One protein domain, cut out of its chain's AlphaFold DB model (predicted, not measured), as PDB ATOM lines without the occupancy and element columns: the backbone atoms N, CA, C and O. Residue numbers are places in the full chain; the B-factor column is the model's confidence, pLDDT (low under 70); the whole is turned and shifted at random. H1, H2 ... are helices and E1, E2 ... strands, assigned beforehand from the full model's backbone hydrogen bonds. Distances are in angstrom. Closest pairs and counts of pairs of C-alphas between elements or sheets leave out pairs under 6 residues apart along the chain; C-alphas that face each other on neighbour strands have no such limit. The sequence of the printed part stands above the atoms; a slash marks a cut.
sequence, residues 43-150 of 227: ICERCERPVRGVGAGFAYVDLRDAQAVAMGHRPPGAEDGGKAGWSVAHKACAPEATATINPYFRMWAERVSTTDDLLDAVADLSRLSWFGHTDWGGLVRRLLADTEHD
ATOM      1  N   ILE A  43      18.612 137.680  94.185       96.31
ATOM      2  CA  ILE A  43      19.547 136.578  93.933       96.31
ATOM      3  C   ILE A  43      19.513 136.214  92.446       96.31
ATOM      4  O   ILE A  43      18.463 136.088  91.823       96.31
ATOM      5  N   CYS A  44      20.684 136.067  91.833       97.12
ATOM      6  CA  CYS A  44      20.804 135.670  90.432       97.12
ATOM      7  C   CYS A  44      20.387 134.204  90.244       97.12
ATOM      8  O   CYS A  44      20.966 133.328  90.877       97.12
ATOM      9  N   GLU A  45      19.472 133.917  89.316       96.19
ATOM     10  CA  GLU A  45      18.974 132.551  89.047       96.19
ATOM     11  C   GLU A  45      20.040 131.615  88.483       96.19
ATOM     12  O   GLU A  45      19.955 130.404  88.626       96.19
ATOM     13  N   ARG A  46      21.055 132.169  87.816       95.00
ATOM     14  CA  ARG A  46      22.060 131.366  87.108       95.00
ATOM     15  C   ARG A  46      23.240 130.965  87.970       95.00
ATOM     16  O   ARG A  46      23.924 130.000  87.657       95.00
ATOM     17  N   CYS A  47      23.560 131.759  88.988       93.25
ATOM     18  CA  CYS A  47      24.721 131.490  89.835       93.25
ATOM     19  C   CYS A  47      24.431 131.567  91.329       93.25
ATOM     20  O   CYS A  47      25.385 131.531  92.106       93.25
ATOM     21  N   GLU A  48      23.158 131.731  91.699       93.94
ATOM     22  CA  GLU A  48      22.642 131.674  93.072       93.94
ATOM     23  C   GLU A  48      23.353 132.637  94.031       93.94
ATOM     24  O   GLU A  48      23.464 132.412  95.232       93.94
ATOM     25  N   ARG A  49      23.875 133.744  93.495       92.69
ATOM     26  CA  ARG A  49      24.577 134.769  94.273       92.69
ATOM     27  C   ARG A  49      23.772 136.061  94.326       92.69
ATOM     28  O   ARG A  49      23.186 136.435  93.304       92.69
ATOM     29  N   PRO A  50      23.821 136.794  95.454       95.00
ATOM     30  CA  PRO A  50      23.233 138.120  95.552       95.00
ATOM     31  C   PRO A  50      23.730 139.060  94.445       95.00
ATOM     32  O   PRO A  50      24.926 139.119  94.127       95.00
ATOM     33  N   VAL A  51      22.815 139.823  93.863       96.06
ATOM     34  CA  VAL A  51      23.097 140.905  92.922       96.06
ATOM     35  C   VAL A  51      23.382 142.162  93.736       96.06
ATOM     36  O   VAL A  51      22.471 142.797  94.253       96.06
ATOM     37  N   ARG A  52      24.667 142.494  93.901       92.06
ATOM     38  CA  ARG A  52      25.122 143.619  94.732       92.06
ATOM     39  C   ARG A  52      25.966 144.596  93.927       92.06
ATOM     40  O   ARG A  52      26.886 144.175  93.232       92.06
ATOM     41  N   GLY A  53      25.715 145.885  94.131       90.06
ATOM     42  CA  GLY A  53      26.451 146.979  93.503       90.06
ATOM     43  C   GLY A  53      25.743 147.551  92.275       90.06
ATOM     44  O   GLY A  53      24.904 146.900  91.658       90.06
ATOM     45  N   VAL A  54      26.107 148.786  91.936       93.44
ATOM     46  CA  VAL A  54      25.538 149.528  90.803       93.44
ATOM     47  C   VAL A  54      25.868 148.814  89.494       93.44
ATOM     48  O   VAL A  54      27.027 148.466  89.249       93.44
ATOM     49  N   GLY A  55      24.856 148.563  88.661       93.62
ATOM     50  CA  GLY A  55      25.024 147.870  87.385       93.62
ATOM     51  C   GLY A  55      25.422 146.391  87.499       93.62
ATOM     52  O   GLY A  55      25.835 145.788  86.502       93.62
ATOM     53  N   ALA A  56      25.328 145.784  88.688       93.50
ATOM     54  CA  ALA A  56      25.735 144.395  88.899       93.50
ATOM     55  C   ALA A  56      24.770 143.388  88.257       93.50
ATOM     56  O   ALA A  56      25.185 142.298  87.847       93.50
ATOM     57  N   GLY A  57      23.493 143.742  88.141       97.12
ATOM     58  CA  GLY A  57      22.462 142.886  87.572       97.12
ATOM     59  C   GLY A  57      21.093 143.546  87.545       97.12
ATOM     60  O   GLY A  57      20.940 144.718  87.882       97.12
ATOM     61  N   PHE A  58      20.105 142.787  87.099       98.00
ATOM     62  CA  PHE A  58      18.773 143.291  86.806       98.00
ATOM     63  C   PHE A  58      17.735 142.173  86.916       98.00
ATOM     64  O   PHE A  58      18.046 140.993  86.731       98.00
ATOM     65  N   ALA A  59      16.495 142.572  87.181       97.94
ATOM     66  CA  ALA A  59      15.319 141.784  86.851       97.94
ATOM     67  C   ALA A  59      14.917 142.082  85.398       97.94
ATOM     68  O   ALA A  59      15.024 143.225  84.945       97.94
ATOM     69  N   TYR A  60      14.477 141.079  84.647       97.88
ATOM     70  CA  TYR A  60      14.076 141.239  83.256       97.88
ATOM     71  C   TYR A  60      12.908 140.334  82.880       97.88
ATOM     72  O   TYR A  60      12.688 139.300  83.499       97.88
ATOM     73  N   VAL A  61      12.171 140.738  81.850       97.25
ATOM     74  CA  VAL A  61      11.050 139.987  81.272       97.25
ATOM     75  C   VAL A  61      11.119 140.085  79.751       97.25
ATOM     76  O   VAL A  61      11.486 141.136  79.217       97.25
ATOM     77  N   ASP A  62      10.800 138.999  79.046       96.81
ATOM     78  CA  ASP A  62      10.695 139.007  77.584       96.81
ATOM     79  C   ASP A  62       9.381 139.679  77.162       96.81
ATOM     80  O   ASP A  62       8.284 139.209  77.475       96.81
ATOM     81  N   LEU A  63       9.473 140.801  76.446       96.50
ATOM     82  CA  LEU A  63       8.292 141.538  75.995       96.50
ATOM     83  C   LEU A  63       7.494 140.771  74.937       96.50
ATOM     84  O   LEU A  63       6.296 141.016  74.796       96.50
ATOM     85  N   ARG A  64       8.115 139.822  74.225       95.88
ATOM     86  CA  ARG A  64       7.402 138.947  73.282       95.88
ATOM     87  C   ARG A  64       6.485 137.995  74.028       95.88
ATOM     88  O   ARG A  64       5.356 137.797  73.593       95.88
ATOM     89  N   ASP A  65       6.935 137.476  75.167       96.06
ATOM     90  CA  ASP A  65       6.110 136.626  76.021       96.06
ATOM     91  C   ASP A  65       4.960 137.435  76.620       96.06
ATOM     92  O   ASP A  65       3.811 137.004  76.559       96.06
ATOM     93  N   ALA A  66       5.226 138.650  77.115       96.00
ATOM     94  CA  ALA A  66       4.176 139.533  77.628       96.00
ATOM     95  C   ALA A  66       3.125 139.861  76.550       96.00
ATOM     96  O   ALA A  66       1.922 139.849  76.816       96.00
ATOM     97  N   GLN A  67       3.566 140.103  75.314       96.12
ATOM     98  CA  GLN A  67       2.679 140.334  74.177       96.12
ATOM     99  C   GLN A  67       1.912 139.068  73.766       96.12
ATOM    100  O   GLN A  67       0.727 139.155  73.449       96.12
ATOM    101  N   ALA A  68       2.544 137.894  73.793       95.50
ATOM    102  CA  ALA A  68       1.884 136.619  73.521       95.50
ATOM    103  C   ALA A  68       0.732 136.379  74.510       95.50
ATOM    104  O   ALA A  68      -0.380 136.068  74.084       95.50
ATOM    105  N   VAL A  69       0.963 136.641  75.801       96.50
ATOM    106  CA  VAL A  69      -0.071 136.584  76.848       96.50
ATOM    107  C   VAL A  69      -1.199 137.573  76.581       96.50
ATOM    108  O   VAL A  69      -2.369 137.219  76.723       96.50
ATOM    109  N   ALA A  70      -0.878 138.796  76.155       95.75
ATOM    110  CA  ALA A  70      -1.887 139.787  75.785       95.75
ATOM    111  C   ALA A  70      -2.787 139.318  74.627       95.75
ATOM    112  O   ALA A  70      -3.967 139.659  74.584       95.75
ATOM    113  N   MET A  71      -2.251 138.493  73.723       96.31
ATOM    114  CA  MET A  71      -2.988 137.868  72.617       96.31
ATOM    115  C   MET A  71      -3.673 136.543  73.005       96.31
ATOM    116  O   MET A  71      -4.253 135.881  72.148       96.31
ATOM    117  N   GLY A  72      -3.624 136.139  74.278       95.62
ATOM    118  CA  GLY A  72      -4.219 134.892  74.765       95.62
ATOM    119  C   GLY A  72      -3.379 133.640  74.497       95.62
ATOM    120  O   GLY A  72      -3.866 132.522  74.670       95.62
ATOM    121  N   HIS A  73      -2.119 133.794  74.085       96.38
ATOM    122  CA  HIS A  73      -1.184 132.684  73.945       96.38
ATOM    123  C   HIS A  73      -0.448 132.420  75.260       96.38
ATOM    124  O   HIS A  73      -0.089 133.340  75.991       96.38
ATOM    125  N   ARG A  74      -0.175 131.145  75.544       94.12
ATOM    126  CA  ARG A  74       0.638 130.747  76.696       94.12
ATOM    127  C   ARG A  74       2.118 130.754  76.297       94.12
ATOM    128  O   ARG A  74       2.476 129.976  75.410       94.12
ATOM    129  N   PRO A  75       2.977 131.577  76.922       91.69
ATOM    130  CA  PRO A  75       4.394 131.572  76.610       91.69
ATOM    131  C   PRO A  75       5.051 130.292  77.152       91.69
ATOM    132  O   PRO A  75       4.563 129.693  78.123       91.69
ATOM    133  N   PRO A  76       6.138 129.834  76.517       84.19
ATOM    134  CA  PRO A  76       6.873 128.665  76.975       84.19
ATOM    135  C   PRO A  76       7.418 128.912  78.388       84.19
ATOM    136  O   PRO A  76       8.032 129.937  78.654       84.19
ATOM    137  N   GLY A  77       7.182 127.973  79.305       82.31
ATOM    138  CA  GLY A  77       7.651 128.088  80.690       82.31
ATOM    139  C   GLY A  77       6.796 128.972  81.605       82.31
ATOM    140  O   GLY A  77       7.178 129.161  82.754       82.31
ATOM    141  N   ALA A  78       5.639 129.479  81.156       83.25
ATOM    142  CA  ALA A  78       4.703 130.134  82.071       83.25
ATOM    143  C   ALA A  78       4.194 129.160  83.143       83.25
ATOM    144  O   ALA A  78       3.519 128.165  82.828       83.25
ATOM    145  N   GLU A  79       4.464 129.516  84.400       78.75
ATOM    146  CA  GLU A  79       3.845 128.919  85.580       78.75
ATOM    147  C   GLU A  79       2.320 129.145  85.591       78.75
ATOM    148  O   GLU A  79       1.731 129.765  84.690       78.75
ATOM    149  N   ASP A  80       1.657 128.589  86.601       72.44
ATOM    150  CA  ASP A  80       0.211 128.685  86.767       72.44
ATOM    151  C   ASP A  80      -0.256 130.151  86.726       72.44
ATOM    152  O   ASP A  80       0.184 131.002  87.495       72.44
ATOM    153  N   GLY A  81      -1.150 130.454  85.781       77.81
ATOM    154  CA  GLY A  81      -1.669 131.806  85.544       77.81
ATOM    155  C   GLY A  81      -1.298 132.410  84.189       77.81
ATOM    156  O   GLY A  81      -1.858 133.444  83.832       77.81
ATOM    157  N   GLY A  82      -0.415 131.767  83.413       92.31
ATOM    158  CA  GLY A  82      -0.206 132.102  81.999       92.31
ATOM    159  C   GLY A  82       0.361 133.501  81.758       92.31
ATOM    160  O   GLY A  82       0.111 134.073  80.707       92.31
ATOM    161  N   LYS A  83       1.078 134.068  82.730       95.75
ATOM    162  CA  LYS A  83       1.745 135.372  82.631       95.75
ATOM    163  C   LYS A  83       3.203 135.208  82.199       95.75
ATOM    164  O   LYS A  83       3.802 134.160  82.426       95.75
ATOM    165  N   ALA A  84       3.783 136.251  81.611       95.88
ATOM    166  CA  ALA A  84       5.207 136.270  81.288       95.88
ATOM    167  C   ALA A  84       6.049 136.366  82.570       95.88
ATOM    168  O   ALA A  84       5.854 137.281  83.376       95.88
ATOM    169  N   GLY A  85       6.958 135.412  82.760       95.75
ATOM    170  CA  GLY A  85       7.797 135.315  83.952       95.75
ATOM    171  C   GLY A  85       8.889 136.382  83.993       95.75
ATOM    172  O   GLY A  85       9.448 136.762  82.966       95.75
ATOM    173  N   TRP A  86       9.199 136.854  85.198       97.06
ATOM    174  CA  TRP A  86      10.362 137.702  85.442       97.06
ATOM    175  C   TRP A  86      11.551 136.846  85.860       97.06
ATOM    176  O   TRP A  86      11.421 136.008  86.750       97.06
ATOM    177  N   SER A  87      12.711 137.129  85.279       97.12
ATOM    178  CA  SER A  87      13.983 136.517  85.646       97.12
ATOM    179  C   SER A  87      14.930 137.518  86.298       97.12
ATOM    180  O   SER A  87      14.858 138.717  86.042       97.12
ATOM    181  N   VAL A  88      15.865 137.037  87.117       97.75
ATOM    182  CA  VAL A  88      16.890 137.856  87.787       97.75
ATOM    183  C   VAL A  88      18.277 137.328  87.464       97.75
ATOM    184  O   VAL A  88      18.586 136.158  87.701       97.75
ATOM    185  N   ALA A  89      19.155 138.201  86.973       97.88
ATOM    186  CA  ALA A  89      20.517 137.816  86.629       97.88
ATOM    187  C   ALA A  89      21.538 138.926  86.885       97.88
ATOM    188  O   ALA A  89      21.248 140.119  86.776       97.88
ATOM    189  N   HIS A  90      22.786 138.530  87.151       98.19
ATOM    190  CA  HIS A  90      23.917 139.439  86.968       98.19
ATOM    191  C   HIS A  90      24.087 139.779  85.490       98.19
ATOM    192  O   HIS A  90      23.846 138.938  84.620       98.19
ATOM    193  N   LYS A  91      24.650 140.957  85.210       96.69
ATOM    194  CA  LYS A  91      25.006 141.380  83.846       96.69
ATOM    195  C   LYS A  91      25.857 140.336  83.112       96.69
ATOM    196  O   LYS A  91      25.632 140.057  81.943       96.69
ATOM    197  N   ALA A  92      26.817 139.741  83.820       94.56
ATOM    198  CA  ALA A  92      27.694 138.706  83.276       94.56
ATOM    199  C   ALA A  92      27.009 137.337  83.125       94.56
ATOM    200  O   ALA A  92      27.470 136.513  82.343       94.56
ATOM    201  N   CYS A  93      25.941 137.080  83.883       95.69
ATOM    202  CA  CYS A  93      25.231 135.807  83.846       95.69
ATOM    203  C   CYS A  93      24.219 135.741  82.700       95.69
ATOM    204  O   CYS A  93      23.988 134.647  82.200       95.69
ATOM    205  N   ALA A  94      23.646 136.874  82.283       96.00
ATOM    206  CA  ALA A  94      22.688 136.964  81.179       96.00
ATOM    207  C   ALA A  94      23.141 137.981  80.111       96.00
ATOM    208  O   ALA A  94      22.516 139.037  79.958       96.00
ATOM    209  N   PRO A  95      24.242 137.708  79.381       94.44
ATOM    210  CA  PRO A  95      24.727 138.610  78.338       94.44
ATOM    211  C   PRO A  95      23.680 138.883  77.246       94.44
ATOM    212  O   PRO A  95      23.605 140.006  76.748       94.44
ATOM    213  N   GLU A  96      22.819 137.915  76.926       94.00
ATOM    214  CA  GLU A  96      21.734 138.037  75.948       94.00
ATOM    215  C   GLU A  96      20.705 139.109  76.321       94.00
ATOM    216  O   GLU A  96      20.203 139.816  75.449       94.00
ATOM    217  N   ALA A  97      20.453 139.302  77.617       92.44
ATOM    218  CA  ALA A  97      19.555 140.345  78.100       92.44
ATOM    219  C   ALA A  97      20.201 141.738  78.026       92.44
ATOM    220  O   ALA A  97      19.532 142.756  78.182       92.44
ATOM    221  N   THR A  98      21.510 141.810  77.772       93.56
ATOM    222  CA  THR A  98      22.263 143.069  77.690       93.56
ATOM    223  C   THR A  98      22.657 143.473  76.275       93.56
ATOM    224  O   THR A  98      23.215 144.557  76.108       93.56
ATOM    225  N   ALA A  99      22.349 142.648  75.272       91.75
ATOM    226  CA  ALA A  99      22.645 142.928  73.870       91.75
ATOM    227  C   ALA A  99      21.929 144.199  73.376       91.75
ATOM    228  O   ALA A  99      20.851 144.530  73.855       91.75
ATOM    229  N   THR A 100      22.503 144.917  72.407       89.62
ATOM    230  CA  THR A 100      21.952 146.196  71.913       89.62
ATOM    231  C   THR A 100      20.531 146.063  71.362       89.62
ATOM    232  O   THR A 100      19.693 146.927  71.595       89.62
ATOM    233  N   ILE A 101      20.259 144.968  70.653       89.19
ATOM    234  CA  ILE A 101      18.939 144.650  70.111       89.19
ATOM    235  C   ILE A 101      18.442 143.446  70.890       89.19
ATOM    236  O   ILE A 101      18.895 142.324  70.661       89.19
ATOM    237  N   ASN A 102      17.555 143.682  71.851       88.88
ATOM    238  CA  ASN A 102      16.974 142.610  72.636       88.88
ATOM    239  C   ASN A 102      15.496 142.901  72.953       88.88
ATOM    240  O   ASN A 102      15.112 144.066  73.054       88.88
ATOM    241  N   PRO A 103      14.663 141.856  73.082       93.19
ATOM    242  CA  PRO A 103      13.239 141.989  73.372       93.19
ATOM    243  C   PRO A 103      12.951 142.133  74.874       93.19
ATOM    244  O   PRO A 103      11.797 142.037  75.280       93.19
ATOM    245  N   TYR A 104      13.970 142.310  75.719       95.25
ATOM    246  CA  TYR A 104      13.808 142.278  77.164       95.25
ATOM    247  C   TYR A 104      13.613 143.677  77.733       95.25
ATOM    248  O   TYR A 104      14.429 144.583  77.542       95.25
ATOM    249  N   PHE A 105      12.569 143.826  78.539       96.94
ATOM    250  CA  PHE A 105      12.522 144.933  79.477       96.94
ATOM    251  C   PHE A 105      13.426 144.613  80.666       96.94
ATOM    252  O   PHE A 105      13.418 143.491  81.169       96.94
ATOM    253  N   ARG A 106      14.206 145.597  81.123       97.19
ATOM    254  CA  ARG A 106      15.142 145.448  82.242       97.19
ATOM    255  C   ARG A 106      14.865 146.474  83.320       97.19
ATOM    256  O   ARG A 106      14.768 147.667  83.045       97.19
ATOM    257  N   MET A 107      14.875 146.004  84.555       97.19
ATOM    258  CA  MET A 107      14.874 146.815  85.756       97.19
ATOM    259  C   MET A 107      16.147 146.508  86.540       97.19
ATOM    260  O   MET A 107      16.321 145.409  87.066       97.19
ATOM    261  N   TRP A 108      17.062 147.472  86.580       97.12
ATOM    262  CA  TRP A 108      18.317 147.335  87.315       97.12
ATOM    263  C   TRP A 108      18.069 147.137  88.812       97.12
ATOM    264  O   TRP A 108      17.144 147.729  89.366       97.12
ATOM    265  N   ALA A 109      18.887 146.305  89.460       96.44
ATOM    266  CA  ALA A 109      18.704 145.938  90.866       96.44
ATOM    267  C   ALA A 109      18.730 147.158  91.803       96.44
ATOM    268  O   ALA A 109      17.966 147.221  92.762       96.44
ATOM    269  N   GLU A 110      19.548 148.164  91.486       95.38
ATOM    270  CA  GLU A 110      19.598 149.436  92.212       95.38
ATOM    271  C   GLU A 110      18.271 150.211  92.208       95.38
ATOM    272  O   GLU A 110      18.038 151.002  93.111       95.38
ATOM    273  N   ARG A 111      17.378 149.967  91.239       96.06
ATOM    274  CA  ARG A 111      16.056 150.610  91.154       96.06
ATOM    275  C   ARG A 111      15.017 149.970  92.082       96.06
ATOM    276  O   ARG A 111      13.898 150.451  92.148       96.06
ATOM    277  N   VAL A 112      15.355 148.877  92.765       95.94
ATOM    278  CA  VAL A 112      14.480 148.181  93.728       95.94
ATOM    279  C   VAL A 112      15.247 147.809  94.997       95.94
ATOM    280  O   VAL A 112      15.032 146.752  95.588       95.94
ATOM    281  N   SER A 113      16.195 148.663  95.394       94.56
ATOM    282  CA  SER A 113      17.108 148.386  96.507       94.56
ATOM    283  C   SER A 113      16.451 148.529  97.881       94.56
ATOM    284  O   SER A 113      16.919 147.950  98.863       94.56
ATOM    285  N   THR A 114      15.342 149.260  97.949       95.62
ATOM    286  CA  THR A 114      14.538 149.470  99.151       95.62
ATOM    287  C   THR A 114      13.058 149.206  98.880       95.62
ATOM    288  O   THR A 114      12.626 149.037  97.739       95.62
ATOM    289  N   THR A 115      12.256 149.153  99.947       95.31
ATOM    290  CA  THR A 115      10.794 149.029  99.814       95.31
ATOM    291  C   THR A 115      10.182 150.227  99.086       95.31
ATOM    292  O   THR A 115       9.287 150.025  98.273       95.31
ATOM    293  N   ASP A 116      10.682 151.440  99.326       95.19
ATOM    294  CA  ASP A 116      10.183 152.645  98.658       95.19
ATOM    295  C   ASP A 116      10.542 152.622  97.164       95.19
ATOM    296  O   ASP A 116       9.659 152.787  96.327       95.19
ATOM    297  N   ASP A 117      11.785 152.252  96.822       95.31
ATOM    298  CA  ASP A 117      12.207 152.072  95.424       95.31
ATOM    299  C   ASP A 117      11.331 151.043  94.690       95.31
ATOM    300  O   ASP A 117      10.972 151.216  93.524       95.31
ATOM    301  N   LEU A 118      10.965 149.952  95.376       95.94
ATOM    302  CA  LEU A 118      10.077 148.935  94.823       95.94
ATOM    303  C   LEU A 118       8.685 149.507  94.529       95.94
ATOM    304  O   LEU A 118       8.125 149.209  93.475       95.94
ATOM    305  N   LEU A 119       8.122 150.310  95.434       95.88
ATOM    306  CA  LEU A 119       6.816 150.941  95.229       95.88
ATOM    307  C   LEU A 119       6.850 151.942  94.068       95.88
ATOM    308  O   LEU A 119       5.941 151.929  93.234       95.88
ATOM    309  N   ASP A 120       7.917 152.731  93.956       96.44
ATOM    310  CA  ASP A 120       8.123 153.649  92.832       96.44
ATOM    311  C   ASP A 120       8.259 152.890  91.506       96.44
ATOM    312  O   ASP A 120       7.626 153.240  90.504       96.44
ATOM    313  N   ALA A 121       9.009 151.783  91.498       95.81
ATOM    314  CA  ALA A 121       9.093 150.892  90.347       95.81
ATOM    315  C   ALA A 121       7.715 150.343  89.941       95.81
ATOM    316  O   ALA A 121       7.393 150.358  88.753       95.81
ATOM    317  N   VAL A 122       6.876 149.914  90.892       97.38
ATOM    318  CA  VAL A 122       5.502 149.460  90.601       97.38
ATOM    319  C   VAL A 122       4.668 150.574  89.983       97.38
ATOM    320  O   VAL A 122       3.987 150.341  88.983       97.38
ATOM    321  N   ALA A 123       4.712 151.773  90.562       97.06
ATOM    322  CA  ALA A 123       3.940 152.905  90.071       97.06
ATOM    323  C   ALA A 123       4.315 153.245  88.622       97.06
ATOM    324  O   ALA A 123       3.427 153.404  87.782       97.06
ATOM    325  N   ASP A 124       5.607 153.270  88.297       97.12
ATOM    326  CA  ASP A 124       6.077 153.531  86.937       97.12
ATOM    327  C   ASP A 124       5.715 152.408  85.957       97.12
ATOM    328  O   ASP A 124       5.220 152.682  84.861       97.12
ATOM    329  N   LEU A 125       5.911 151.145  86.347       96.56
ATOM    330  CA  LEU A 125       5.628 149.996  85.484       96.56
ATOM    331  C   LEU A 125       4.131 149.807  85.226       96.56
ATOM    332  O   LEU A 125       3.749 149.426  84.122       96.56
ATOM    333  N   SER A 126       3.275 150.136  86.197       97.19
ATOM    334  CA  SER A 126       1.816 150.026  86.070       97.19
ATOM    335  C   SER A 126       1.215 150.884  84.954       97.19
ATOM    336  O   SER A 126       0.113 150.603  84.488       97.19
ATOM    337  N   ARG A 127       1.946 151.900  84.483       97.12
ATOM    338  CA  ARG A 127       1.541 152.749  83.354       97.12
ATOM    339  C   ARG A 127       1.771 152.084  81.994       97.12
ATOM    340  O   ARG A 127       1.285 152.584  80.983       97.12
ATOM    341  N   LEU A 128       2.526 150.987  81.947       96.88
ATOM    342  CA  LEU A 128       2.862 150.277  80.718       96.88
ATOM    343  C   LEU A 128       1.805 149.210  80.422       96.88
ATOM    344  O   LEU A 128       1.498 148.370  81.265       96.88
ATOM    345  N   SER A 129       1.276 149.196  79.197       96.75
ATOM    346  CA  SER A 129       0.189 148.284  78.802       96.75
ATOM    347  C   SER A 129       0.558 146.802  78.911       96.75
ATOM    348  O   SER A 129      -0.290 145.978  79.239       96.75
ATOM    349  N   TRP A 130       1.826 146.447  78.687       96.44
ATOM    350  CA  TRP A 130       2.303 145.066  78.781       96.44
ATOM    351  C   TRP A 130       2.431 144.565  80.229       96.44
ATOM    352  O   TRP A 130       2.452 143.356  80.453       96.44
ATOM    353  N   PHE A 131       2.494 145.456  81.226       97.56
ATOM    354  CA  PHE A 131       2.805 145.092  82.614       97.56
ATOM    355  C   PHE A 131       1.784 144.123  83.220       97.56
ATOM    356  O   PHE A 131       2.165 143.143  83.866       97.56
ATOM    357  N   GLY A 132       0.492 144.334  82.939       96.50
ATOM    358  CA  GLY A 132      -0.601 143.468  83.403       96.50
ATOM    359  C   GLY A 132      -0.514 142.020  82.899       96.50
ATOM    360  O   GLY A 132      -1.103 141.118  83.502       96.50
ATOM    361  N   HIS A 133       0.273 141.775  81.852       97.25
ATOM    362  CA  HIS A 133       0.499 140.460  81.250       97.25
ATOM    363  C   HIS A 133       1.765 139.761  81.773       97.25
ATOM    364  O   HIS A 133       2.109 138.672  81.317       97.25
ATOM    365  N   THR A 134       2.439 140.351  82.762       96.69
ATOM    366  CA  THR A 134       3.622 139.773  83.415       96.69
ATOM    367  C   THR A 134       3.306 139.267  84.820       96.69
ATOM    368  O   THR A 134       2.326 139.697  85.444       96.69
ATOM    369  N   ASP A 135       4.131 138.354  85.334       96.19
ATOM    370  CA  ASP A 135       4.060 137.872  86.715       96.19
ATOM    371  C   ASP A 135       4.924 138.723  87.651       96.19
ATOM    372  O   ASP A 135       5.867 138.266  88.297       96.19
ATOM    373  N   TRP A 136       4.595 140.012  87.721       96.62
ATOM    374  CA  TRP A 136       5.235 140.917  88.670       96.62
ATOM    375  C   TRP A 136       5.080 140.442  90.125       96.62
ATOM    376  O   TRP A 136       5.989 140.591  90.941       96.62
ATOM    377  N   GLY A 137       3.941 139.822  90.456       96.12
ATOM    378  CA  GLY A 137       3.703 139.255  91.782       96.12
ATOM    379  C   GLY A 137       4.704 138.153  92.138       96.12
ATOM    380  O   GLY A 137       5.173 138.111  93.276       96.12
ATOM    381  N   GLY A 138       5.060 137.299  91.175       95.81
ATOM    382  CA  GLY A 138       6.121 136.301  91.309       95.81
ATOM    383  C   GLY A 138       7.470 136.927  91.635       95.81
ATOM    384  O   GLY A 138       8.102 136.528  92.616       95.81
ATOM    385  N   LEU A 139       7.861 137.978  90.904       96.38
ATOM    386  CA  LEU A 139       9.098 138.713  91.187       96.38
ATOM    387  C   LEU A 139       9.111 139.297  92.605       96.38
ATOM    388  O   LEU A 139      10.105 139.150  93.309       96.38
ATOM    389  N   VAL A 140       8.020 139.934  93.047       97.12
ATOM    390  CA  VAL A 140       7.945 140.539  94.391       97.12
ATOM    391  C   VAL A 140       8.037 139.480  95.486       97.12
ATOM    392  O   VAL A 140       8.812 139.645  96.427       97.12
ATOM    393  N   ARG A 141       7.284 138.376  95.375       96.62
ATOM    394  CA  ARG A 141       7.364 137.268  96.347       96.62
ATOM    395  C   ARG A 141       8.788 136.732  96.441       96.62
ATOM    396  O   ARG A 141       9.293 136.524  97.543       96.62
ATOM    397  N   ARG A 142       9.439 136.568  95.292       95.88
ATOM    398  CA  ARG A 142      10.821 136.116  95.217       95.88
ATOM    399  C   ARG A 142      11.804 137.107  95.834       95.88
ATOM    400  O   ARG A 142      12.615 136.698  96.646       95.88
ATOM    401  N   LEU A 143      11.698 138.395  95.524       96.62
ATOM    402  CA  LEU A 143      12.539 139.446  96.105       96.62
ATOM    403  C   LEU A 143      12.472 139.452  97.640       96.62
ATOM    404  O   LEU A 143      13.489 139.605  98.317       96.62
ATOM    405  N   LEU A 144      11.277 139.267  98.205       96.00
ATOM    406  CA  LEU A 144      11.097 139.174  99.654       96.00
ATOM    407  C   LEU A 144      11.739 137.904 100.229       96.00
ATOM    408  O   LEU A 144      12.399 137.983 101.265       96.00
ATOM    409  N   ALA A 145      11.595 136.763  99.549       95.19
ATOM    410  CA  ALA A 145      12.240 135.510  99.941       95.19
ATOM    411  C   ALA A 145      13.776 135.602  99.870       95.19
ATOM    412  O   ALA A 145      14.452 135.243 100.830       95.19
ATOM    413  N   ASP A 146      14.320 136.157  98.787       94.69
ATOM    414  CA  ASP A 146      15.752 136.406  98.590       94.69
ATOM    415  C   ASP A 146      16.310 137.340  99.677       94.69
ATOM    416  O   ASP A 146      17.407 137.130 100.197       94.69
ATOM    417  N   THR A 147      15.538 138.360 100.062       94.31
ATOM    418  CA  THR A 147      15.896 139.283 101.146       94.31
ATOM    419  C   THR A 147      15.952 138.571 102.496       94.31
ATOM    420  O   THR A 147      16.880 138.803 103.272       94.31
ATOM    421  N   GLU A 148      14.984 137.705 102.792       93.31
ATOM    422  CA  GLU A 148      14.985 136.920 104.027       93.31
ATOM    423  C   GLU A 148      16.127 135.899 104.045       93.31
ATOM    424  O   GLU A 148      16.825 135.754 105.048       93.31
ATOM    425  N   HIS A 149      16.389 135.248 102.915       89.12
ATOM    426  CA  HIS A 149      17.521 134.346 102.757       89.12
ATOM    427  C   HIS A 149      18.862 135.071 102.981       89.12
ATOM    428  O   HIS A 149      19.687 134.621 103.774       89.12
ATOM    429  N   ASP A 150      19.068 136.250 102.379       88.88
ATOM    430  CA  ASP A 150      20.314 137.010 102.559       88.88
ATOM    431  C   ASP A 150      20.532 137.454 104.014       88.88
ATOM    432  O   ASP A 150      21.682 137.468 104.479       88.88
TER     433      ASP A 150
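AT A GLANCE: This is residues 43 to 150 of the 227 residues of an uncharacterized protein of Mycobacterium sp. PS03_16 (UniProt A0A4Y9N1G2). A small sheet of three strands, E2 E1 E3, lies in the middle, with the short helix H2 on one face and H3 on the opposite face; the two longer helices H4 and H5 lie near each other on the side of the domain away from H2. H1 follows E1 at one end of the longest axis, and the link of residues 71 to 86 leads back from there to E2. The printed part has 108 residues, with five named helices and three named strands in the order E1 H1 E2 H2 E3 H3 H4 H5; the sheet is antiparallel and the class is mixed, helices and strands. The whole is compact, with a radius of gyration of the C-alphas of 13.4 A and spans of 37 by 28 by 24 A.

IN THESE COORDINATES: In the sheet, E1 is residues 57 to 62, 15.9 A long, and begins at C-alpha 57 at (22.462, 142.886, 87.572). E2 is residues 87 to 90, and E3 is residues 104 to 108, 12.2 A long. The short helices are H1, residues 63 to 70, H2, residues 95 to 98, and H3, residues 109 to 112. H4, residues 115 to 125, is 15.3 A long. H5, residues 136 to 150, is 20.9 A long and ends at C-alpha 150 at (20.314, 137.010, 102.559).

HOW THE PARTS SIT: E1 is the inner strand, antiparallel to E3 at 154 degrees, with N 59 and O 107 at 2.8 A, and to E2 at 146 degrees, with N 60 and O 87 at 2.8 A. E2, H2 and E3 form a split strand-helix-strand unit, two strands running the same way with E1 between them, and its crossover is right-handed. H2 is on the sheet at a height over the sheet of 8.1 A, over none of the strands, but only just, with 2 of its C-alphas falling on E1; its closest C-alphas to E3 are those of Ala 97 and Tyr 104, 6.1 A. H3 is on the opposite face, and its closest C-alphas to E1 are those of Phe 58 and Ala 109, 4.8 A. H5 only grazes the sheet, with its residues 136 to 143; the C-alphas of Ser 87 and Leu 139 are its closest to E2, 7.7 A. H1 only grazes the sheet too, and is only just on it, with 5 pairs of C-alphas within 10 A. H3 and H4 touch only at the corner, with the C-alphas of Val 112 and Leu 118 closest at 4.6 A. H4 is not on the sheet, and is near H5, with 6 pairs of C-alphas within 10 A. In H1, H4 and H5 every O i to N i+4 pair is within hydrogen-bond range; H2 and H3 are too short for such a pair.

THE WHOLE: The C-alphas of Met 71 and Asp 150 are the two farthest apart, at 38.0 A. The printed part has no cut, and the link from H1 to E2, of 16 residues, is long. The mean pLDDT of the printed part is 94.5, and no printed residue is under 70.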